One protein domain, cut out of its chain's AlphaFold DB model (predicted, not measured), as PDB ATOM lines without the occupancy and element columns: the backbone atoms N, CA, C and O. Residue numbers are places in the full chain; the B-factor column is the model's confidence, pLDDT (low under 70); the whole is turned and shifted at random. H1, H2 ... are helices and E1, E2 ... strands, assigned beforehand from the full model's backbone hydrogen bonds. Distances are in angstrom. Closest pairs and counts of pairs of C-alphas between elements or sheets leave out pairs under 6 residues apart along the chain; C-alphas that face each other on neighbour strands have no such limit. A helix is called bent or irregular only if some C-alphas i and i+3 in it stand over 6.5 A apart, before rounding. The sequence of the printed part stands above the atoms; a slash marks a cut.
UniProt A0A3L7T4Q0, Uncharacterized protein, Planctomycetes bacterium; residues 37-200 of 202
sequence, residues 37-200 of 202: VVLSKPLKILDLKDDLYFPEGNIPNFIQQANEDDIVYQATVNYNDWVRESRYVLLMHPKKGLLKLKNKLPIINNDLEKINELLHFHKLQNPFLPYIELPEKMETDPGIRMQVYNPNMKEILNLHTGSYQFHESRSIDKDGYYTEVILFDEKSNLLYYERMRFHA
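What this domain is: This is residues 37 to 200 of the 202 residues of an uncharacterized protein of Planctomycetes bacterium (UniProt A0A3L7T4Q0). One broad, twisted sheet of seven strands runs through the model as a slab, with the short helix H1 over one face and the longer H3 over the opposite face. Residues 119 to 143, a long link with no named element, run on H3's side of the sheet. The printed part has 164 residues with three named helices and seven named strands, in the chain order E1 H1 H2 E2 E3 H3 E4 E5 E6 E7; the sheet's order is E1 E4 E2 E3 E7 E6 E5, mixed. The class is mixed, helices and strands, with 76 residues, under half, in named elements. It is compact, with a radius of gyration of the C-alphas of 15.3 A and spans of 41 by 37 by 28 A.

How they stand to each other: Begin at the inner strand E7, residues 190 to 199. Its antiparallel neighbours are E3, residues 84 to 92, with N 88 and O 195 at 2.8 A, and E6, residues 177 to 185, with N 181 and O 194 at 2.9 A. Next to E6 find the edge strand E5, residues 162 to 168, antiparallel, with N 165 and O 182 at 2.9 A; E5, E6 and E7 form a meander, each strand the antiparallel neighbour of the one before. Next to E3 comes its hairpin partner E2, residues 71 to 80, with N 77 and O 87 at 2.9 A; then E4, residues 144 to 149, antiparallel to E2, with N 147 and O 76 at 3.0 A. The edge strand E1, residues 37 to 39, is parallel to E4, with N 39 and O 148 at 2.8 A. H1, residues 45 to 52, is on the sheet at a height of 9.6 A, over E3 and along the strands; look at the closest C-alphas, Asp 51 and Ser 86, 5.7 A apart. H1 is irregular, its C-alphas 47 and 50 being 7.9 A apart. H3, residues 109 to 118, is on the opposite face at a height of 9.7 A, over E5 and only just over E6, where 3 of its C-alphas fall; the closest C-alphas of H3 and E6, Leu 118 and Thr 179, are 6.3 A apart. E3, H3 and E4 form a split strand-helix-strand unit, two strands running the same way with E2 between them, its crossover right-handed. H2, residues 61 to 64, only just touches H1, with 3 pairs of C-alphas within 8 A, the closest being Ile 45 and Gln 64 at 6.1 A; it is not on the sheet, but only just, with 4 pairs within 10 A. Every O i to N i+4 pair is within hydrogen-bond range in H3, but 1 of 4 in H1, where 4 of 5 O i to N i+3 pairs are; H2 is too short for an i+4 pair.

Where its parts are: Find C-alpha 37 at (213.422, 91.585, 109.688), where E1 begins. E7 starts at C-alpha 190, (213.276, 76.736, 90.194), and runs 29.7 A to C-alpha 199 at (199.998, 102.866, 94.937). E6 measures 27.3 A, E3 26.6 A, E2 26.2 A, E5 21.5 A, E4 17.0 A and H3 14.4 A.

The domain as a whole: Look for the C-alphas farthest apart at Trp 82 and Gly 97, 43.3 A. The printed part has no cut; the links E3 to H3, H3 to E4 and E4 to E5 are long. The mean pLDDT of the printed part is 89.8, with residue 82, residues 97 to 98 and residues 171 to 174 under 70.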
ATOM      1  N   VAL A  37     213.985  92.692 108.913       95.25
ATOM      2  CA  VAL A  37     213.422  91.585 109.688       95.25
ATOM      3  C   VAL A  37     213.713  90.267 108.980       95.25
ATOM      4  O   VAL A  37     213.162  89.989 107.917       95.25
ATOM      5  N   VAL A  38     214.544  89.423 109.590       96.50
ATOM      6  CA  VAL A  38     214.750  88.050 109.113       96.50
ATOM      7  C   VAL A  38     213.650  87.152 109.669       96.50
ATOM      8  O   VAL A  38     213.470  87.034 110.881       96.50
ATOM      9  N   LEU A  39     212.898  86.525 108.774       96.50
ATOM     10  CA  LEU A  39     211.772  85.668 109.105       96.50
ATOM     11  C   LEU A  39     212.236  84.232 109.344       96.50
ATOM     12  O   LEU A  39     213.077  83.704 108.618       96.50
ATOM     13  N   SER A  40     211.632  83.568 110.330       95.31
ATOM     14  CA  SER A  40     211.874  82.146 110.597       95.31
ATOM     15  C   SER A  40     211.126  81.213 109.639       95.31
ATOM     16  O   SER A  40     211.436  80.029 109.580       95.31
ATOM     17  N   LYS A  41     210.114  81.728 108.934       96.12
ATOM     18  CA  LYS A  41     209.293  81.006 107.958       96.12
ATOM     19  C   LYS A  41     208.840  81.950 106.836       96.12
ATOM     20  O   LYS A  41     208.771  83.157 107.090       96.12
ATOM     21  N   PRO A  42     208.498  81.435 105.646       95.81
ATOM     22  CA  PRO A  42     207.908  82.246 104.588       95.81
ATOM     23  C   PRO A  42     206.577  82.881 105.016       95.81
ATOM     24  O   PRO A  42     205.816  82.317 105.803       95.81
ATOM     25  N   LEU A  43     206.276  84.047 104.456       93.12
ATOM     26  CA  LEU A  43     204.967  84.689 104.520       93.12
ATOM     27  C   LEU A  43     204.012  84.028 103.534       93.12
ATOM     28  O   LEU A  43     204.389  83.702 102.401       93.12
ATOM     29  N   LYS A  44     202.740  83.931 103.916       90.31
ATOM     30  CA  LYS A  44     201.684  83.611 102.961       90.31
ATOM     31  C   LYS A  44     201.395  84.856 102.146       90.31
ATOM     32  O   LYS A  44     201.142  85.921 102.694       90.31
ATOM     33  N   ILE A  45     201.362  84.726 100.826       89.00
ATOM     34  CA  ILE A  45     201.124  85.880  99.950       89.00
ATOM     35  C   ILE A  45     199.735  86.513 100.137       89.00
ATOM     36  O   ILE A  45     199.547  87.689  99.843       89.00
ATOM     37  N   LEU A  46     198.776  85.762 100.685       87.19
ATOM     38  CA  LEU A  46     197.474  86.292 101.100       87.19
ATOM     39  C   LEU A  46     197.589  87.322 102.233       87.19
ATOM     40  O   LEU A  46     196.785  88.249 102.278       87.19
ATOM     41  N   ASP A  47     198.600  87.203 103.095       89.62
ATOM     42  CA  ASP A  47     198.876  88.180 104.155       89.62
ATOM     43  C   ASP A  47     199.444  89.490 103.571       89.62
ATOM     44  O   ASP A  47     199.414  90.528 104.223       89.62
ATOM     45  N   LEU A  48     199.911  89.458 102.316       89.81
ATOM     46  CA  LEU A  48     200.441  90.598 101.560       89.81
ATOM     47  C   LEU A  48     199.407  91.192 100.594       89.81
ATOM     48  O   LEU A  48     199.760  91.936  99.674       89.81
ATOM     49  N   LYS A  49     198.123  90.854 100.760       87.69
ATOM     50  CA  LYS A  49     197.066  91.261  99.829       87.69
ATOM     51  C   LYS A  49     197.000  92.776  99.658       87.69
ATOM     52  O   LYS A  49     197.003  93.264  98.529       87.69
ATOM     53  N   ASP A  50     196.986  93.506 100.767       85.69
ATOM     54  CA  ASP A  50     196.868  94.964 100.751       85.69
ATOM     55  C   ASP A  50     198.077  95.641 100.100       85.69
ATOM     56  O   ASP A  50     197.926  96.710  99.514       85.69
ATOM     57  N   ASP A  51     199.241  94.993 100.143       88.38
ATOM     58  CA  ASP A  51     200.492  95.493  99.577       88.38
ATOM     59  C   ASP A  51     200.628  95.159  98.087       88.38
ATOM     60  O   ASP A  51     201.102  95.995  97.327       88.38
ATOM     61  N   LEU A  52     200.165  93.986  97.631       89.19
ATOM     62  CA  LEU A  52     200.506  93.454  96.300       89.19
ATOM     63  C   LEU A  52     199.335  93.336  95.311       89.19
ATOM     64  O   LEU A  52     199.570  93.322  94.096       89.19
ATOM     65  N   TYR A  53     198.084  93.237  95.771       86.62
ATOM     66  CA  TYR A  53     196.952  92.940  94.881       86.62
ATOM     67  C   TYR A  53     196.477  94.176  94.125       86.62
ATOM     68  O   TYR A  53     196.138  95.185  94.723       86.62
ATOM     69  N   PHE A  54     196.353  94.069  92.807       84.44
ATOM     70  CA  PHE A  54     195.838  95.147  91.964       84.44
ATOM     71  C   PHE A  54     194.488  94.734  91.353       84.44
ATOM     72  O   PHE A  54     194.374  93.566  90.968       84.44
ATOM     73  N   PRO A  55     193.478  95.626  91.237       78.31
ATOM     74  CA  PRO A  55     192.134  95.275  90.750       78.31
ATOM     75  C   PRO A  55     192.109  94.515  89.416       78.31
ATOM     76  O   PRO A  55     191.295  93.614  89.229       78.31
ATOM     77  N   GLU A  56     193.045  94.820  88.517       74.62
ATOM     78  CA  GLU A  56     193.185  94.173  87.203       74.62
ATOM     79  C   GLU A  56     194.399  93.227  87.116       74.62
ATOM     80  O   GLU A  56     194.811  92.807  86.035       74.62
ATOM     81  N   GLY A  57     195.004  92.896  88.257       80.44
ATOM     82  CA  GLY A  57     196.273  92.184  88.331       80.44
ATOM     83  C   GLY A  57     196.282  91.057  89.332       80.44
ATOM     84  O   GLY A  57     196.978  91.141  90.343       80.44
ATOM     85  N   ASN A  58     195.543  89.991  89.034       85.25
ATOM     86  CA  ASN A  58     195.549  88.792  89.860       85.25
ATOM     87  C   ASN A  58     196.928  88.131  89.839       85.25
ATOM     88  O   ASN A  58     197.434  87.763  88.779       85.25
ATOM     89  N   ILE A  59     197.497  87.927  91.025       90.75
ATOM     90  CA  ILE A  59     198.700  87.115  91.198       90.75
ATOM     91  C   ILE A  59     198.394  85.683  90.718       90.75
ATOM     92  O   ILE A  59     197.312  85.173  91.021       90.75
ATOM     93  N   PRO A  60     199.280  84.989  89.985       91.00
ATOM     94  CA  PRO A  60     198.977  83.646  89.494       91.00
ATOM     95  C   PRO A  60     198.646  82.647  90.612       91.00
ATOM     96  O   PRO A  60     199.293  82.625  91.658       91.00
ATOM     97  N   ASN A  61     197.670  81.762  90.377       89.88
ATOM     98  CA  ASN A  61     197.190  80.811  91.392       89.88
ATOM     99  C   ASN A  61     198.297  79.917  91.970       89.88
ATOM    100  O   ASN A  61     198.271  79.614  93.156       89.88
ATOM    101  N   PHE A  62     199.280  79.516  91.157       89.69
ATOM    102  CA  PHE A  62     200.399  78.691  91.624       89.69
ATOM    103  C   PHE A  62     201.336  79.432  92.592       89.69
ATOM    104  O   PHE A  62     202.014  78.781  93.376       89.69
ATOM    105  N   ILE A  63     201.342  80.770  92.568       92.44
ATOM    106  CA  ILE A  63     202.028  81.609  93.558       92.44
ATOM    107  C   ILE A  63     201.135  81.797  94.788       92.44
ATOM    108  O   ILE A  63     201.602  81.655  95.913       92.44
ATOM    109  N   GLN A  64     199.832  82.044  94.589       91.19
ATOM    110  CA  GLN A  64     198.862  82.168  95.689       91.19
ATOM    111  C   GLN A  64     198.778  80.912  96.569       91.19
ATOM    112  O   GLN A  64     198.546  81.011  97.771       91.19
ATOM    113  N   GLN A  65     198.954  79.739  95.962       88.62
ATOM    114  CA  GLN A  65     198.840  78.426  96.598       88.62
ATOM    115  C   GLN A  65     200.203  77.760  96.843       88.62
ATOM    116  O   GLN A  65     200.253  76.545  97.043       88.62
ATOM    117  N   ALA A  66     201.304  78.516  96.787       90.19
ATOM    118  CA  ALA A  66     202.631  77.982  97.074       90.19
ATOM    119  C   ALA A  66     202.672  77.395  98.496       90.19
ATOM    120  O   ALA A  66     202.216  78.032  99.449       90.19
ATOM    121  N   ASN A  67     203.192  76.172  98.638       91.19
ATOM    122  CA  ASN A  67     203.422  75.581  99.954       91.19
ATOM    123  C   ASN A  67     204.650  76.240 100.592       91.19
ATOM    124  O   ASN A  67     205.637  76.466  99.900       91.19
ATOM    125  N   GLU A  68     204.612  76.501 101.900       92.19
ATOM    126  CA  GLU A  68     205.735  77.086 102.644       92.19
ATOM    127  C   GLU A  68     207.012  76.239 102.486       92.19
ATOM    128  O   GLU A  68     208.090  76.800 102.310       92.19
ATOM    129  N   ASP A  69     206.883  74.908 102.435       93.44
ATOM    130  CA  ASP A  69     208.015  73.981 102.254       93.44
ATOM    131  C   ASP A  69     208.674  74.072 100.867       93.44
ATOM    132  O   ASP A  69     209.833  73.691 100.702       93.44
ATOM    133  N   ASP A  70     207.941  74.561  99.863       93.75
ATOM    134  CA  ASP A  70     208.444  74.711  98.495       93.75
ATOM    135  C   ASP A  70     209.179  76.055  98.312       93.75
ATOM    136  O   ASP A  70     209.871  76.247  97.310       93.75
ATOM    137  N   ILE A  71     209.030  77.002  99.249       96.00
ATOM    138  CA  ILE A  71     209.631  78.338  99.186       96.00
ATOM    139  C   ILE A  71     211.066  78.278  99.707       96.00
ATOM    140  O   ILE A  71     211.314  78.017 100.883       96.00
ATOM    141  N   VAL A  72     212.024  78.594  98.839       96.12
ATOM    142  CA  VAL A  72     213.455  78.563  99.172       96.12
ATOM    143  C   VAL A  72     214.015  79.942  99.506       96.12
ATOM    144  O   VAL A  72     214.998  80.034 100.235       96.12
ATOM    145  N   TYR A  73     213.396  81.013  99.013       97.31
ATOM    146  CA  TYR A  73     213.732  82.393  99.360       97.31
ATOM    147  C   TYR A  73     212.513  83.283  99.157       97.31
ATOM    148  O   TYR A  73     211.728  83.082  98.229       97.31
ATOM    149  N   GLN A  74     212.357  84.278 100.022       97.12
ATOM    150  CA  GLN A  74     211.301  85.268  99.887       97.12
ATOM    151  C   GLN A  74     211.762  86.591 100.483       97.12
ATOM    152  O   GLN A  74     212.394  86.607 101.539       97.12
ATOM    153  N   ALA A  75     211.405  87.697  99.844       96.69
ATOM    154  CA  ALA A  75     211.608  89.014 100.416       96.69
ATOM    155  C   ALA A  75     210.467  89.967 100.065       96.69
ATOM    156  O   ALA A  75     209.931  89.934  98.958       96.69
ATOM    157  N   THR A  76     210.129  90.837 101.011       95.69
ATOM    158  CA  THR A  76     209.255  91.991 100.806       95.69
ATOM    159  C   THR A  76     210.035  93.265 101.074       95.69
ATOM    160  O   THR A  76     210.796  93.341 102.041       95.69
ATOM    161  N   VAL A  77     209.839  94.276 100.231       94.56
ATOM    162  CA  VAL A  77     210.359  95.628 100.448       94.56
ATOM    163  C   VAL A  77     209.207  96.605 100.271       94.56
ATOM    164  O   VAL A  77     208.673  96.750  99.176       94.56
ATOM    165  N   ASN A  78     208.815  97.247 101.362       92.94
ATOM    166  CA  ASN A  78     207.725  98.206 101.413       92.94
ATOM    167  C   ASN A  78     208.297  99.608 101.634       92.94
ATOM    168  O   ASN A  78     208.820  99.908 102.710       92.94
ATOM    169  N   TYR A  79     208.160 100.459 100.629       90.12
ATOM    170  CA  TYR A  79     208.436 101.885 100.681       90.12
ATOM    171  C   TYR A  79     207.154 102.582 101.135       90.12
ATOM    172  O   TYR A  79     206.103 102.429 100.519       90.12
ATOM    173  N   ASN A  80     207.229 103.280 102.262       81.94
ATOM    174  CA  ASN A  80     206.141 104.073 102.835       81.94
ATOM    175  C   ASN A  80     206.617 105.514 103.057       81.94
ATOM    176  O   ASN A  80     206.385 106.096 104.119       81.94
ATOM    177  N   ASP A  81     207.371 106.041 102.096       72.88
ATOM    178  CA  ASP A  81     207.828 107.422 102.116       72.88
ATOM    179  C   ASP A  81     206.751 108.330 101.496       72.88
ATOM    180  O   ASP A  81     205.554 108.134 101.721       72.88
ATOM    181  N   TRP A  82     207.150 109.352 100.741       69.50
ATOM    182  CA  TRP A  82     206.221 110.187  99.985       69.50
ATOM    183  C   TRP A  82     205.333 109.376  99.043       69.50
ATOM    184  O   TRP A  82     204.270 109.865  98.677       69.50
ATOM    185  N   VAL A  83     205.741 108.163  98.665       77.38
ATOM    186  CA  VAL A  83     204.939 107.262  97.855       77.38
ATOM    187  C   VAL A  83     204.894 105.871  98.475       77.38
ATOM    188  O   VAL A  83     205.824 105.435  99.153       77.38
ATOM    189  N   ARG A  84     203.784 105.158  98.261       87.50
ATOM    190  CA  ARG A  84     203.658 103.775  98.715       87.50
ATOM    191  C   ARG A  84     203.978 102.828  97.569       87.50
ATOM    192  O   ARG A  84     203.269 102.791  96.566       87.50
ATOM    193  N   GLU A  85     205.023 102.036  97.746       91.69
ATOM    194  CA  GLU A  85     205.443 101.005  96.802       91.69
ATOM    195  C   GLU A  85     205.773  99.716  97.555       91.69
ATOM    196  O   GLU A  85     206.427  99.733  98.595       91.69
ATOM    197  N   SER A  86     205.332  98.587  97.020       93.94
ATOM    198  CA  SER A  86     205.547  97.267  97.598       93.94
ATOM    199  C   SER A  86     206.185  96.363  96.563       93.94
ATOM    200  O   SER A  86     205.614  96.123  95.501       93.94
ATOM    201  N   ARG A  87     207.359  95.830  96.883       95.19
ATOM    202  CA  ARG A  87     208.073  94.847  96.072       95.19
ATOM    203  C   ARG A  87     208.073  93.507  96.773       95.19
ATOM    204  O   ARG A  87     208.249  93.428  97.988       95.19
ATOM    205  N   TYR A  88     207.918  92.456  95.992       96.19
ATOM    206  CA  TYR A  88     207.905  91.089  96.464       96.19
ATOM    207  C   TYR A  88     208.725  90.211  95.540       96.19
ATOM    208  O   TYR A  88     208.493  90.190  94.334       96.19
ATOM    209  N   VAL A  89     209.655  89.471  96.134       96.38
ATOM    210  CA  VAL A  89     210.464  88.458  95.466       96.38
ATOM    211  C   VAL A  89     210.161  87.114  96.102       96.38
ATOM    212  O   VAL A  89     210.130  86.983  97.326       96.38
ATOM    213  N   LEU A  90     209.969  86.106  95.262       96.62
ATOM    214  CA  LEU A  90     209.778  84.726  95.661       96.62
ATOM    215  C   LEU A  90     210.616  83.815  94.773       96.62
ATOM    216  O   LEU A  90     210.567  83.893  93.547       96.62
ATOM    217  N   LEU A  91     211.323  82.898  95.420       97.06
ATOM    218  CA  LEU A  91     211.956  81.758  94.789       97.06
ATOM    219  C   LEU A  91     211.372  80.482  95.389       97.06
ATOM    220  O   LEU A  91     211.337  80.323  96.613       97.06
ATOM    221  N   MET A  92     210.924  79.566  94.538       95.81
ATOM    222  CA  MET A  92     210.322  78.310  94.984       95.81
ATOM    223  C   MET A  92     210.613  77.145  94.042       95.81
ATOM    224  O   MET A  92     210.892  77.343  92.857       95.81
ATOM    225  N   HIS A  93     210.467  75.928  94.561       94.31
ATOM    226  CA  HIS A  93     210.400  74.699  93.780       94.31
ATOM    227  C   HIS A  93     208.941  74.363  93.456       94.31
ATOM    228  O   HIS A  93     208.234  73.777  94.274       94.31
ATOM    229  N   PRO A  94     208.441  74.707  92.262       91.31
ATOM    230  CA  PRO A  94     207.075  74.381  91.900       91.31
ATOM    231  C   PRO A  94     206.885  72.868  91.757       91.31
ATOM    232  O   PRO A  94     207.799  72.120  91.390       91.31
ATOM    233  N   LYS A  95     205.648  72.414  91.969       85.50
ATOM    234  CA  LYS A  95     205.255  71.035  91.664       85.50
ATOM    235  C   LYS A  95     205.466  70.751  90.171       85.50
ATOM    236  O   LYS A  95     204.970  71.483  89.311       85.50
ATOM    237  N   LYS A  96     206.193  69.670  89.865       72.62
ATOM    238  CA  LYS A  96     206.559  69.285  88.491       72.62
ATOM    239  C   LYS A  96     205.326  69.152  87.587       72.62
ATOM    240  O   LYS A  96     204.323  68.562  87.980       72.62
ATOM    241  N   GLY A  97     205.430  69.660  86.356       64.12
ATOM    242  CA  GLY A  97     204.424  69.486  85.297       64.12
ATOM    243  C   GLY A  97     203.274  70.503  85.269       64.12
ATOM    244  O   GLY A  97     202.392  70.379  84.421       64.12
ATOM    245  N   LEU A  98     203.268  71.510  86.152       62.06
ATOM    246  CA  LEU A  98     202.150  72.458  86.291       62.06
ATOM    247  C   LEU A  98     202.370  73.835  85.649       62.06
ATOM    248  O   LEU A  98     201.404  74.566  85.443       62.06
ATOM    249  N   LEU A  99     203.605  74.204  85.310       80.12
ATOM    250  CA  LEU A  99     203.912  75.558  84.850       80.12
ATOM    251  C   LEU A  99     203.954  75.652  83.329       80.12
ATOM    252  O   LEU A  99     204.841  75.112  82.674       80.12
ATOM    253  N   LYS A 100     202.993  76.390  82.773       79.19
ATOM    254  CA  LYS A 100     203.005  76.844  81.381       79.19
ATOM    255  C   LYS A 100     203.045  78.366  81.375       79.19
ATOM    256  O   LYS A 100     201.998  79.005  81.451       79.19
ATOM    257  N   LEU A 101     204.249  78.933  81.326       92.62
ATOM    258  CA  LEU A 101     204.419  80.370  81.104       92.62
ATOM    259  C   LEU A 101     204.354  80.674  79.599       92.62
ATOM    260  O   LEU A 101     204.461  79.774  78.762       92.62
ATOM    261  N   LYS A 102     204.120  81.944  79.257       93.62
ATOM    262  CA  LYS A 102     203.806  82.374  77.884       93.62
ATOM    263  C   LYS A 102     204.950  82.137  76.895       93.62
ATOM    264  O   LYS A 102     204.698  81.684  75.782       93.62
ATOM    265  N   ASN A 103     206.180  82.441  77.299       96.00
ATOM    266  CA  ASN A 103     207.358  82.416  76.438       96.00
ATOM    267  C   ASN A 103     208.332  81.317  76.875       96.00
ATOM    268  O   ASN A 103     208.327  80.899  78.031       96.00
ATOM    269  N   LYS A 104     209.184  80.848  75.960       95.00
ATOM    270  CA  LYS A 104     210.199  79.819  76.235       95.00
ATOM    271  C   LYS A 104     211.581  80.442  76.372       95.00
ATOM    272  O   LYS A 104     211.902  81.347  75.615       95.00
ATOM    273  N   LEU A 105     212.397  79.911  77.280       93.69
ATOM    274  CA  LEU A 105     213.827  80.229  77.346       93.69
ATOM    275  C   LEU A 105     214.583  79.631  76.135       93.69
ATOM    276  O   LEU A 105     214.139  78.606  75.604       93.69
ATOM    277  N   PRO A 106     215.720  80.220  75.708       93.75
ATOM    278  CA  PRO A 106     216.353  81.431  76.243       93.75
ATOM    279  C   PRO A 106     215.609  82.718  75.849       93.75
ATOM    280  O   PRO A 106     214.861  82.747  74.874       93.75
ATOM    281  N   ILE A 107     215.820  83.791  76.613       92.88
ATOM    282  CA  ILE A 107     215.159  85.083  76.381       92.88
ATOM    283  C   ILE A 107     215.749  85.771  75.146       92.88
ATOM    284  O   ILE A 107     216.966  85.871  75.001       92.88
ATOM    285  N   ILE A 108     214.878  86.259  74.263       90.62
ATOM    286  CA  ILE A 108     215.254  87.044  73.079       90.62
ATOM    287  C   ILE A 108     215.510  88.517  73.442       90.62
ATOM    288  O   ILE A 108     214.893  89.036  74.364       90.62
ATOM    289  N   ASN A 109     216.365  89.221  72.690       87.19
ATOM    290  CA  ASN A 109     216.852  90.566  73.056       87.19
ATOM    291  C   ASN A 109     215.754  91.578  73.440       87.19
ATOM    292  O   ASN A 109     215.856  92.210  74.483       87.19
ATOM    293  N   ASN A 110     214.682  91.700  72.652       92.00
ATOM    294  CA  ASN A 110     213.598  92.649  72.948       92.00
ATOM    295  C   ASN A 110     212.847  92.319  74.252       92.00
ATOM    296  O   ASN A 110     212.375  93.212  74.947       92.00
ATOM    297  N   ASP A 111     212.727  91.035  74.593       94.75
ATOM    298  CA  ASP A 111     212.125  90.622  75.861       94.75
ATOM    299  C   ASP A 111     213.110  90.789  77.020       94.75
ATOM    300  O   ASP A 111     212.697  91.128  78.123       94.75
ATOM    301  N   LEU A 112     214.408  90.589  76.778       94.25
ATOM    302  CA  LEU A 112     215.461  90.810  77.766       94.25
ATOM    303  C   LEU A 112     215.509  92.276  78.205       94.25
ATOM    304  O   LEU A 112     215.605  92.547  79.399       94.25
ATOM    305  N   GLU A 113     215.435  93.211  77.256       94.12
ATOM    306  CA  GLU A 113     215.382  94.650  77.540       94.12
ATOM    307  C   GLU A 113     214.171  94.987  78.411       94.12
ATOM    308  O   GLU A 113     214.337  95.531  79.499       94.12
ATOM    309  N   LYS A 114     212.977  94.536  78.013       94.62
ATOM    310  CA  LYS A 114     211.745  94.762  78.780       94.62
ATOM    311  C   LYS A 114     211.784  94.147  80.170       94.62
ATOM    312  O   LYS A 114     211.400  94.782  81.137       94.62
ATOM    313  N   ILE A 115     212.254  92.908  80.305       95.75
ATOM    314  CA  ILE A 115     212.372  92.269  81.622       95.75
ATOM    315  C   ILE A 115     213.326  93.066  82.513       95.75
ATOM    316  O   ILE A 115     213.020  93.280  83.680       95.75
ATOM    317  N   ASN A 116     214.444  93.550  81.970       94.94
ATOM    318  CA  ASN A 116     215.388  94.381  82.716       94.94
ATOM    319  C   ASN A 116     214.821  95.742  83.136       94.94
ATOM    320  O   ASN A 116     215.289  96.289  84.129       94.94
ATOM    321  N   GLU A 117     213.851  96.290  82.404       93.88
ATOM    322  CA  GLU A 117     213.114  97.497  82.806       93.88
ATOM    323  C   GLU A 117     212.126  97.220  83.951       93.88
ATOM    324  O   GLU A 117     211.846  98.111  84.749       93.88
ATOM    325  N   LEU A 118     211.614  95.988  84.046       94.75
ATOM    326  CA  LEU A 118     210.609  95.585  85.036       94.75
ATOM    327  C   LEU A 118     211.201  94.993  86.323       94.75
ATOM    328  O   LEU A 118     210.515  94.973  87.342       94.75
ATOM    329  N   LEU A 119     212.432  94.476  86.285       94.25
ATOM    330  CA  LEU A 119     213.142  93.993  87.470       94.25
ATOM    331  C   LEU A 119     213.691  95.169  88.280       94.25
ATOM    332  O   LEU A 119     214.348  96.062  87.749       94.25
ATOM    333  N   HIS A 120     213.488  95.134  89.593       90.62
ATOM    334  CA  HIS A 120     213.840  96.239  90.477       90.62
ATOM    335  C   HIS A 120     215.129  96.024  91.265       90.62
ATOM    336  O   HIS A 120     215.733  96.998  91.717       90.62
ATOM    337  N   PHE A 121     215.540  94.772  91.467       87.56
ATOM    338  CA  PHE A 121     216.711  94.450  92.290       87.56
ATOM    339  C   PHE A 121     217.935  94.077  91.463       87.56
ATOM    340  O   PHE A 121     219.046  94.471  91.801       87.56
ATOM    341  N   HIS A 122     217.737  93.338  90.372       86.69
ATOM    342  CA  HIS A 122     218.831  92.800  89.573       86.69
ATOM    343  C   HIS A 122     218.531  92.910  88.091       86.69
ATOM    344  O   HIS A 122     217.408  92.680  87.652       86.69
ATOM    345  N   LYS A 123     219.574  93.171  87.303       90.00
ATOM    346  CA  LYS A 123     219.506  92.927  85.866       90.00
ATOM    347  C   LYS A 123     219.617  91.435  85.606       90.00
ATOM    348  O   LYS A 123     220.423  90.729  86.212       90.00
ATOM    349  N   LEU A 124     218.814  90.971  84.669       91.94
ATOM    350  CA  LEU A 124     218.855  89.623  84.172       91.94
ATOM    351  C   LEU A 124     220.195  89.362  83.478       91.94
ATOM    352  O   LEU A 124     220.546  89.982  82.474       91.94
ATOM    353  N   GLN A 125     220.921  88.399  84.023       89.12
ATOM    354  CA  GLN A 125     222.161  87.851  83.496       89.12
ATOM    355  C   GLN A 125     222.092  86.329  83.613       89.12
ATOM    356  O   GLN A 125     221.227  85.803  84.309       89.12
ATOM    357  N   ASN A 126     222.964  85.607  82.913       83.81
ATOM    358  CA  ASN A 126     223.008  84.151  82.997       83.81
ATOM    359  C   ASN A 126     224.392  83.698  83.498       83.81
ATOM    360  O   ASN A 126     225.373  83.950  82.795       83.81
ATOM    361  N   PRO A 127     224.489  83.030  84.666       87.19
ATOM    362  CA  PRO A 127     223.393  82.635  85.565       87.19
ATOM    363  C   PRO A 127     222.742  83.830  86.282       87.19
ATOM    364  O   PRO A 127     223.403  84.836  86.534       87.19
ATOM    365  N   PHE A 128     221.456  83.712  86.620       92.50
ATOM    366  CA  PHE A 128     220.720  84.735  87.369       92.50
ATOM    367  C   PHE A 128     220.741  84.423  88.865       92.50
ATOM    368  O   PHE A 128     220.522  83.278  89.265       92.50
ATOM    369  N   LEU A 129     220.994  85.453  89.675       91.38
ATOM    370  CA  LEU A 129     221.058  85.384  91.133       91.38
ATOM    371  C   LEU A 129     219.773  85.993  91.725       91.38
ATOM    372  O   LEU A 129     219.633  87.212  91.743       91.38
ATOM    373  N   PRO A 130     218.814  85.167  92.176       88.25
ATOM    374  CA  PRO A 130     217.457  85.591  92.534       88.25
ATOM    375  C   PRO A 130     217.302  86.033  94.003       88.25
ATOM    376  O   PRO A 130     216.272  85.760  94.622       88.25
ATOM    377  N   TYR A 131     218.319  86.653  94.602       87.44
ATOM    378  CA  TYR A 131     218.252  87.173  95.976       87.44
ATOM    379  C   TYR A 131     218.307  88.700  95.977       87.44
ATOM    380  O   TYR A 131     218.558  89.293  94.942       87.44
ATOM    381  N   ILE A 132     218.048  89.347  97.114       90.81
ATOM    382  CA  ILE A 132     218.284  90.786  97.292       90.81
ATOM    383  C   ILE A 132     219.558  90.946  98.116       90.81
ATOM    384  O   ILE A 132     219.677  90.335  99.178       90.81
ATOM    385  N   GLU A 133     220.508  91.750  97.639       89.50
ATOM    386  CA  GLU A 133     221.698  92.098  98.417       89.50
ATOM    387  C   GLU A 133     221.293  92.890  99.662       89.50
ATOM    388  O   GLU A 133     220.665  93.948  99.571       89.50
ATOM    389  N   LEU A 134     221.625  92.355 100.839       91.25
ATOM    390  CA  LEU A 134     221.320  93.007 102.107       91.25
ATOM    391  C   LEU A 134     222.471  93.933 102.517       91.25
ATOM    392  O   LEU A 134     223.637  93.550 102.390       91.25
ATOM    393  N   PRO A 135     222.175  95.130 103.049       90.31
ATOM    394  CA  PRO A 135     223.188  96.023 103.587       90.31
ATOM    395  C   PRO A 135     223.913  95.366 104.762       90.31
ATOM    396  O   PRO A 135     223.291  94.726 105.609       90.31
ATOM    397  N   GLU A 136     225.223  95.596 104.872       88.44
ATOM    398  CA  GLU A 136     226.071  94.998 105.917       88.44
ATOM    399  C   GLU A 136     225.559  95.266 107.340       88.44
ATOM    400  O   GLU A 136     225.693  94.429 108.232       88.44
ATOM    401  N   LYS A 137     224.949  96.437 107.554       90.88
ATOM    402  CA  LYS A 137     224.401  96.851 108.851       90.88
ATOM    403  C   LYS A 137     223.013  96.279 109.145       90.88
ATOM    404  O   LYS A 137     222.515  96.491 110.242       90.88
ATOM    405  N   MET A 138     222.395  95.566 108.198       92.12
ATOM    406  CA  MET A 138     221.022  95.049 108.302       92.12
ATOM    407  C   MET A 138     219.984  96.140 108.615       92.12
ATOM    408  O   MET A 138     218.978  95.899 109.282       92.12
ATOM    409  N   GLU A 139     220.229  97.338 108.089       91.56
ATOM    410  CA  GLU A 139     219.409  98.534 108.250       91.56
ATOM    411  C   GLU A 139     219.050  99.103 106.873       91.56
ATOM    412  O   GLU A 139     219.905  99.195 105.994       91.56
ATOM    413  N   THR A 140     217.794  99.493 106.687       90.12
ATOM    414  CA  THR A 140     217.287 100.215 105.520       90.12
ATOM    415  C   THR A 140     217.305 101.726 105.760       90.12
ATOM    416  O   THR A 140     217.564 102.202 106.869       90.12
ATOM    417  N   ASP A 141     216.973 102.506 104.733       87.62
ATOM    418  CA  ASP A 141     216.675 103.924 104.927       87.62
ATOM    419  C   ASP A 141     215.328 104.115 105.656       87.62
ATOM    420  O   ASP A 141     214.450 103.239 105.599       87.62
ATOM    421  N   PRO A 142     215.124 105.254 106.348       84.81
ATOM    422  CA  PRO A 142     213.835 105.597 106.938       84.81
ATOM    423  C   PRO A 142     212.704 105.565 105.905       84.81
ATOM    424  O   PRO A 142     212.870 106.030 104.781       84.81
ATOM    425  N   GLY A 143     211.541 105.042 106.304       84.50
ATOM    426  CA  GLY A 143     210.384 104.869 105.416       84.50
ATOM    427  C   GLY A 143     210.392 103.558 104.626       84.50
ATOM    428  O   GLY A 143     209.349 103.164 104.110       84.50
ATOM    429  N   ILE A 144     211.510 102.829 104.602       89.06
ATOM    430  CA  ILE A 144     211.608 101.503 103.988       89.06
ATOM    431  C   ILE A 144     211.452 100.437 105.071       89.06
ATOM    432  O   ILE A 144     212.025 100.534 106.154       89.06
ATOM    433  N   ARG A 145     210.661  99.404 104.788       91.06
ATOM    434  CA  ARG A 145     210.554  98.200 105.614       91.06
ATOM    435  C   ARG A 145     210.872  96.989 104.768       91.06
ATOM    436  O   ARG A 145     210.275  96.813 103.710       91.06
ATOM    437  N   MET A 146     211.766  96.141 105.257       94.38
ATOM    438  CA  MET A 146     212.165  94.930 104.554       94.38
ATOM    439  C   MET A 146     212.005  93.707 105.447       94.38
ATOM    440  O   MET A 146     212.394  93.724 106.619       94.38
ATOM    441  N   GLN A 147     211.445  92.642 104.882       95.62
ATOM    442  CA  GLN A 147     211.391  91.331 105.518       95.62
ATOM    443  C   GLN A 147     211.988  90.296 104.575       95.62
ATOM    444  O   GLN A 147     211.729  90.336 103.373       95.62
ATOM    445  N   VAL A 148     212.793  89.381 105.109       97.12
ATOM    446  CA  VAL A 148     213.523  88.397 104.303       97.12
ATOM    447  C   VAL A 148     213.458  87.032 104.957       97.12
ATOM    448  O   VAL A 148     213.781  86.879 106.132       97.12
ATOM    449  N   TYR A 149     213.089  86.024 104.182       97.31
ATOM    450  CA  TYR A 149     213.204  84.622 104.542       97.31
ATOM    451  C   TYR A 149     214.378  83.986 103.789       97.31
ATOM    452  O   TYR A 149     214.519  84.154 102.578       97.31
ATOM    453  N   ASN A 150     215.193  83.225 104.521       95.38
ATOM    454  CA  ASN A 150     216.389  82.535 104.031       95.38
ATOM    455  C   ASN A 150     217.417  83.444 103.308       95.38
ATOM    456  O   ASN A 150     217.781  83.178 102.163       95.38
ATOM    457  N   PRO A 151     217.948  84.494 103.968       91.88
ATOM    458  CA  PRO A 151     218.881  85.449 103.346       91.88
ATOM    459  C   PRO A 151     220.203  84.827 102.858       91.88
ATOM    460  O   PRO A 151     220.929  85.456 102.101       91.88
ATOM    461  N   ASN A 152     220.516  83.598 103.278       89.44
ATOM    462  CA  ASN A 152     221.731  82.871 102.901       89.44
ATOM    463  C   ASN A 152     221.501  81.850 101.769       89.44
ATOM    464  O   ASN A 152     222.325  80.950 101.584       89.44
ATOM    465  N   MET A 153     220.373  81.936 101.057       92.25
ATOM    466  CA  MET A 153     220.059  81.091  99.902       92.25
ATOM    467  C   MET A 153     221.144  81.215  98.814       92.25
ATOM    468  O   MET A 153     221.704  82.286  98.593       92.25
ATOM    469  N   LYS A 154     221.467  80.094  98.152       86.88
ATOM    470  CA  LYS A 154     222.548  79.992  97.147       86.88
ATOM    471  C   LYS A 154     222.090  79.428  95.801       86.88
ATOM    472  O   LYS A 154     222.923  79.079  94.968       86.88
ATOM    473  N   GLU A 155     220.786  79.276  95.622       92.06
ATOM    474  CA  GLU A 155     220.203  78.787  94.378       92.06
ATOM    475  C   GLU A 155     220.430  79.793  93.248       92.06
ATOM    476  O   GLU A 155     220.408  81.009  93.448       92.06
ATOM    477  N   ILE A 156     220.640  79.269  92.044       92.69
ATOM    478  CA  ILE A 156     220.886  80.059  90.839       92.69
ATOM    479  C   ILE A 156     219.923  79.613  89.744       92.69
ATOM    480  O   ILE A 156     219.688  78.416  89.570       92.69
ATOM    481  N   LEU A 157     219.386  80.559  88.974       92.81
ATOM    482  CA  LEU A 157     218.589  80.222  87.796       92.81
ATOM    483  C   LEU A 157     219.490  80.159  86.569       92.81
ATOM    484  O   LEU A 157     220.175  81.126  86.228       92.81
ATOM    485  N   ASN A 158     219.436  79.032  85.865       92.00
ATOM    486  CA  ASN A 158     220.104  78.860  84.584       92.00
ATOM    487  C   ASN A 158     219.091  79.134  83.473       92.00
ATOM    488  O   ASN A 158     218.228  78.312  83.171       92.00
ATOM    489  N   LEU A 159     219.202  80.287  82.820       90.31
ATOM    490  CA  LEU A 159     218.186  80.789  81.885       90.31
ATOM    491  C   LEU A 159     218.312  80.187  80.471       90.31
ATOM    492  O   LEU A 159     218.064  80.851  79.465       90.31
ATOM    493  N   HIS A 160     218.709  78.915  80.395       92.12
ATOM    494  CA  HIS A 160     218.898  78.167  79.152       92.12
ATOM    495  C   HIS A 160     217.654  77.383  78.730       92.12
ATOM    496  O   HIS A 160     217.377  77.271  77.539       92.12
ATOM    497  N   THR A 161     216.926  76.820  79.696       92.81
ATOM    498  CA  THR A 161     215.794  75.913  79.460       92.81
ATOM    499  C   THR A 161     214.653  76.228  80.409       92.81
ATOM    500  O   THR A 161     214.883  76.468  81.589       92.81
ATOM    501  N   GLY A 162     213.425  76.175  79.899       93.88
ATOM    502  CA  GLY A 162     212.216  76.465  80.655       93.88
ATOM    503  C   GLY A 162     211.405  77.581  80.013       93.88
ATOM    504  O   GLY A 162     211.261  77.632  78.788       93.88
ATOM    505  N   SER A 163     210.825  78.458  80.825       95.31
ATOM    506  CA  SER A 163     209.835  79.424  80.341       95.31
ATOM    507  C   SER A 163     209.824  80.711  81.156       95.31
ATOM    508  O   SER A 163     210.352  80.754  82.262       95.31
ATOM    509  N   TYR A 164     209.232  81.767  80.607       96.44
ATOM    510  CA  TYR A 164     209.082  83.048  81.288       96.44
ATOM    511  C   TYR A 164     207.791  83.762  80.888       96.44
ATOM    512  O   TYR A 164     207.172  83.471  79.861       96.44
ATOM    513  N   GLN A 165     207.379  84.716  81.713       96.00
ATOM    514  CA  GLN A 165     206.355  85.696  81.379       96.00
ATOM    515  C   GLN A 165     206.606  86.985  82.153       96.00
ATOM    516  O   GLN A 165     207.175  86.959  83.239       96.00
ATOM    517  N   PHE A 166     206.144  88.100  81.608       95.12
ATOM    518  CA  PHE A 166     206.160  89.379  82.298       95.12
ATOM    519  C   PHE A 166     204.890  90.168  81.981       95.12
ATOM    520  O   PHE A 166     204.195  89.892  80.992       95.12
ATOM    521  N   HIS A 167     204.562  91.114  82.849       92.44
ATOM    522  CA  HIS A 167     203.418  91.993  82.702       92.44
ATOM    523  C   HIS A 167     203.719  93.373  83.280       92.44
ATOM    524  O   HIS A 167     204.393  93.497  84.296       92.44
ATOM    525  N   GLU A 168     203.148  94.385  82.647       90.44
ATOM    526  CA  GLU A 168     203.087  95.756  83.129       90.44
ATOM    527  C   GLU A 168     201.645  96.227  82.936       90.44
ATOM    528  O   GLU A 168     201.082  96.106  81.838       90.44
ATOM    529  N   SER A 169     201.014  96.702  84.008       86.94
ATOM    530  CA  SER A 169     199.645  97.206  83.928       86.94
ATOM    531  C   SER A 169     199.588  98.531  83.177       86.94
ATOM    532  O   SER A 169     200.425  99.402  83.382       86.94
ATOM    533  N   ARG A 170     198.550  98.726  82.360       70.12
ATOM    534  CA  ARG A 170     198.415  99.900  81.479       70.12
ATOM    535  C   ARG A 170     197.802 101.148  82.129       70.12
ATOM    536  O   ARG A 170     197.659 102.149  81.434       70.12
ATOM    537  N   SER A 171     197.405 101.104  83.401       61.25
ATOM    538  CA  SER A 171     196.742 102.232  84.069       61.25
ATOM    539  C   SER A 171     197.651 102.820  85.141       61.25
ATOM    540  O   SER A 171     197.999 102.119  86.078       61.25
ATOM    541  N   ILE A 172     198.022 104.093  84.990       59.97
ATOM    542  CA  ILE A 172     198.585 104.935  86.064       59.97
ATOM    543  C   ILE A 172     197.447 105.697  86.778       59.97
ATOM    544  O   ILE A 172     197.644 106.279  87.845       59.97
ATOM    545  N   ASP A 173     196.225 105.668  86.235       55.38
ATOM    546  CA  ASP A 173     195.149 106.520  86.716       55.38
ATOM    547  C   ASP A 173     194.381 105.872  87.881       55.38
ATOM    548  O   ASP A 173     193.737 104.832  87.744       55.38
ATOM    549  N   LYS A 174     194.420 106.585  89.015       65.38
ATOM    550  CA  LYS A 174     193.642 106.448  90.264       65.38
ATOM    551  C   LYS A 174     194.092 105.398  91.282       65.38
ATOM    552  O   LYS A 174     194.110 105.736  92.457       65.38
ATOM    553  N   ASP A 175     194.500 104.199  90.868       75.88
ATOM    554  CA  ASP A 175     194.822 103.111  91.819       75.88
ATOM    555  C   ASP A 175     196.319 102.741  91.879       75.88
ATOM    556  O   ASP A 175     196.734 101.916  92.698       75.88
ATOM    557  N   GLY A 176     197.148 103.371  91.040       87.06
ATOM    558  CA  GLY A 176     198.563 103.036  90.853       87.06
ATOM    559  C   GLY A 176     198.774 102.012  89.738       87.06
ATOM    560  O   GLY A 176     197.912 101.875  88.878       87.06
ATOM    561  N   TYR A 177     199.905 101.304  89.741       90.00
ATOM    562  CA  TYR A 177     200.260 100.319  88.710       90.00
ATOM    563  C   TYR A 177     201.019  99.130  89.314       90.00
ATOM    564  O   TYR A 177     201.476  99.180  90.457       90.00
ATOM    565  N   TYR A 178     201.148  98.037  88.561       92.12
ATOM    566  CA  TYR A 178     201.965  96.894  88.956       92.12
ATOM    567  C   TYR A 178     202.785  96.340  87.791       92.12
ATOM    568  O   TYR A 178     202.371  96.380  86.628       92.12
ATOM    569  N   THR A 179     203.932  95.771  88.139       94.62
ATOM    570  CA  THR A 179     204.790  94.997  87.242       94.62
ATOM    571  C   THR A 179     204.952  93.589  87.793       94.62
ATOM    572  O   THR A 179     204.842  93.348  88.998       94.62
ATOM    573  N   GLU A 180     205.164  92.629  86.903       95.31
ATOM    574  CA  GLU A 180     205.382  91.235  87.265       95.31
ATOM    575  C   GLU A 180     206.382  90.596  86.309       95.31
ATOM    576  O   GLU A 180     206.260  90.737  85.090       95.31
ATOM    577  N   VAL A 181     207.332  89.843  86.853       97.00
ATOM    578  CA  VAL A 181     208.266  89.003  86.101       97.00
ATOM    579  C   VAL A 181     208.265  87.609  86.714       97.00
ATOM    580  O   VAL A 181     208.419  87.445  87.921       97.00
ATOM    581  N   ILE A 182     208.111  86.589  85.871       96.75
ATOM    582  CA  ILE A 182     208.199  85.184  86.269       96.75
ATOM    583  C   ILE A 182     209.181  84.470  85.356       96.75
ATOM    584  O   ILE A 182     209.034  84.502  84.132       96.75
ATOM    585  N   LEU A 183     210.143  83.778  85.956       96.12
ATOM    586  CA  LEU A 183     211.123  82.951  85.263       96.12
ATOM    587  C   LEU A 183     211.049  81.542  85.836       96.12
ATOM    588  O   LEU A 183     211.022  81.366  87.050       96.12
ATOM    589  N   PHE A 184     211.038  80.536  84.975       95.56
ATOM    590  CA  PHE A 184     211.062  79.138  85.376       95.56
ATOM    591  C   PHE A 184     212.223  78.430  84.685       95.56
ATOM    592  O   PHE A 184     212.200  78.264  83.464       95.56
ATOM    593  N   ASP A 185     213.211  78.013  85.476       94.06
ATOM    594  CA  ASP A 185     214.299  77.135  85.051       94.06
ATOM    595  C   ASP A 185     213.846  75.678  85.203       94.06
ATOM    596  O   ASP A 185     213.703  75.143  86.306       94.06
ATOM    597  N   GLU A 186     213.611  75.027  84.066       92.31
ATOM    598  CA  GLU A 186     213.124  73.648  84.016       92.31
ATOM    599  C   GLU A 186     214.176  72.638  84.492       92.31
ATOM    600  O   GLU A 186     213.826  71.589  85.034       92.31
ATOM    601  N   LYS A 187     215.469  72.949  84.333       91.38
ATOM    602  CA  LYS A 187     216.561  72.033  84.676       91.38
ATOM    603  C   LYS A 187     216.725  71.907  86.186       91.38
ATOM    604  O   LYS A 187     216.889  70.797  86.690       91.38
ATOM    605  N   SER A 188     216.703  73.034  86.894       91.69
ATOM    606  CA  SER A 188     216.795  73.085  88.360       91.69
ATOM    607  C   SER A 188     215.431  72.986  89.052       91.69
ATOM    608  O   SER A 188     215.372  72.807  90.267       91.69
ATOM    609  N   ASN A 189     214.330  73.049  88.292       93.19
ATOM    610  CA  ASN A 189     212.970  73.161  88.816       93.19
ATOM    611  C   ASN A 189     212.852  74.327  89.809       93.19
ATOM    612  O   ASN A 189     212.355  74.150  90.921       93.19
ATOM    613  N   LEU A 190     213.338  75.503  89.412       94.56
ATOM    614  CA  LEU A 190     213.276  76.736  90.194       94.56
ATOM    615  C   LEU A 190     212.405  77.764  89.486       94.56
ATOM    616  O   LEU A 190     212.572  78.027  88.293       94.56
ATOM    617  N   LEU A 191     211.486  78.362  90.236       95.75
ATOM    618  CA  LEU A 191     210.669  79.475  89.782       95.75
ATOM    619  C   LEU A 191     211.044  80.738  90.545       95.75
ATOM    620  O   LEU A 191     210.924  80.771  91.767       95.75
ATOM    621  N   TYR A 192     211.429  81.768  89.800       96.56
ATOM    622  CA  TYR A 192     211.555  83.137  90.271       96.56
ATOM    623  C   TYR A 192     210.277  83.909  89.968       96.56
ATOM    624  O   TYR A 192     209.745  83.833  88.858       96.56
ATOM    625  N   TYR A 193     209.820  84.674  90.944       96.56
ATOM    626  CA  TYR A 193     208.694  85.578  90.840       96.56
ATOM    627  C   TYR A 193     209.075  86.909  91.465       96.56
ATOM    628  O   TYR A 193     209.424  86.959  92.643       96.56
ATOM    629  N   GLU A 194     208.959  87.979  90.695       97.12
ATOM    630  CA  GLU A 194     209.046  89.337  91.202       97.12
ATOM    631  C   GLU A 194     207.778  90.093  90.838       97.12
ATOM    632  O   GLU A 194     207.304  90.033  89.701       97.12
ATOM    633  N   ARG A 195     207.231  90.809  91.813       95.88
ATOM    634  CA  ARG A 195     206.125  91.734  91.611       95.88
ATOM    635  C   ARG A 195     206.420  93.033  92.327       95.88
ATOM    636  O   ARG A 195     206.781  93.016  93.502       95.88
ATOM    637  N   MET A 196     206.172  94.143  91.652       94.31
ATOM    638  CA  MET A 196     206.102  95.455  92.275       94.31
ATOM    639  C   MET A 196     204.692  96.007  92.106       94.31
ATOM    640  O   MET A 196     204.062  95.833  91.062       94.31
ATOM    641  N   ARG A 197     204.187  96.650  93.154       92.62
ATOM    642  CA  ARG A 197     202.971  97.451  93.115       92.62
ATOM    643  C   ARG A 197     203.273  98.846  93.630       92.62
ATOM    644  O   ARG A 197     203.670  99.019  94.778       92.62
ATOM    645  N   PHE A 198     202.989  99.823  92.792       90.69
ATOM    646  CA  PHE A 198     202.957 101.225  93.142       90.69
ATOM    647  C   PHE A 198     201.517 101.616  93.460       90.69
ATOM    648  O   PHE A 198     200.598 101.256  92.722       90.69
ATOM    649  N   HIS A 199     201.308 102.360  94.540       86.62
ATOM    650  CA  HIS A 199     199.998 102.866  94.937       86.62
ATOM    651  C   HIS A 199     199.953 104.364  94.632       86.62
ATOM    652  O   HIS A 199     200.740 105.134  95.182       86.62
ATOM    653  N   ALA A 200     199.042 104.784  93.751       79.69
ATOM    654  CA  ALA A 200     198.824 106.208  93.517       79.69
ATOM    655  C   ALA A 200     198.291 106.880  94.795       79.69
ATOM    656  O   ALA A 200     197.603 106.243  95.594       79.69
TER     657      ALA A 200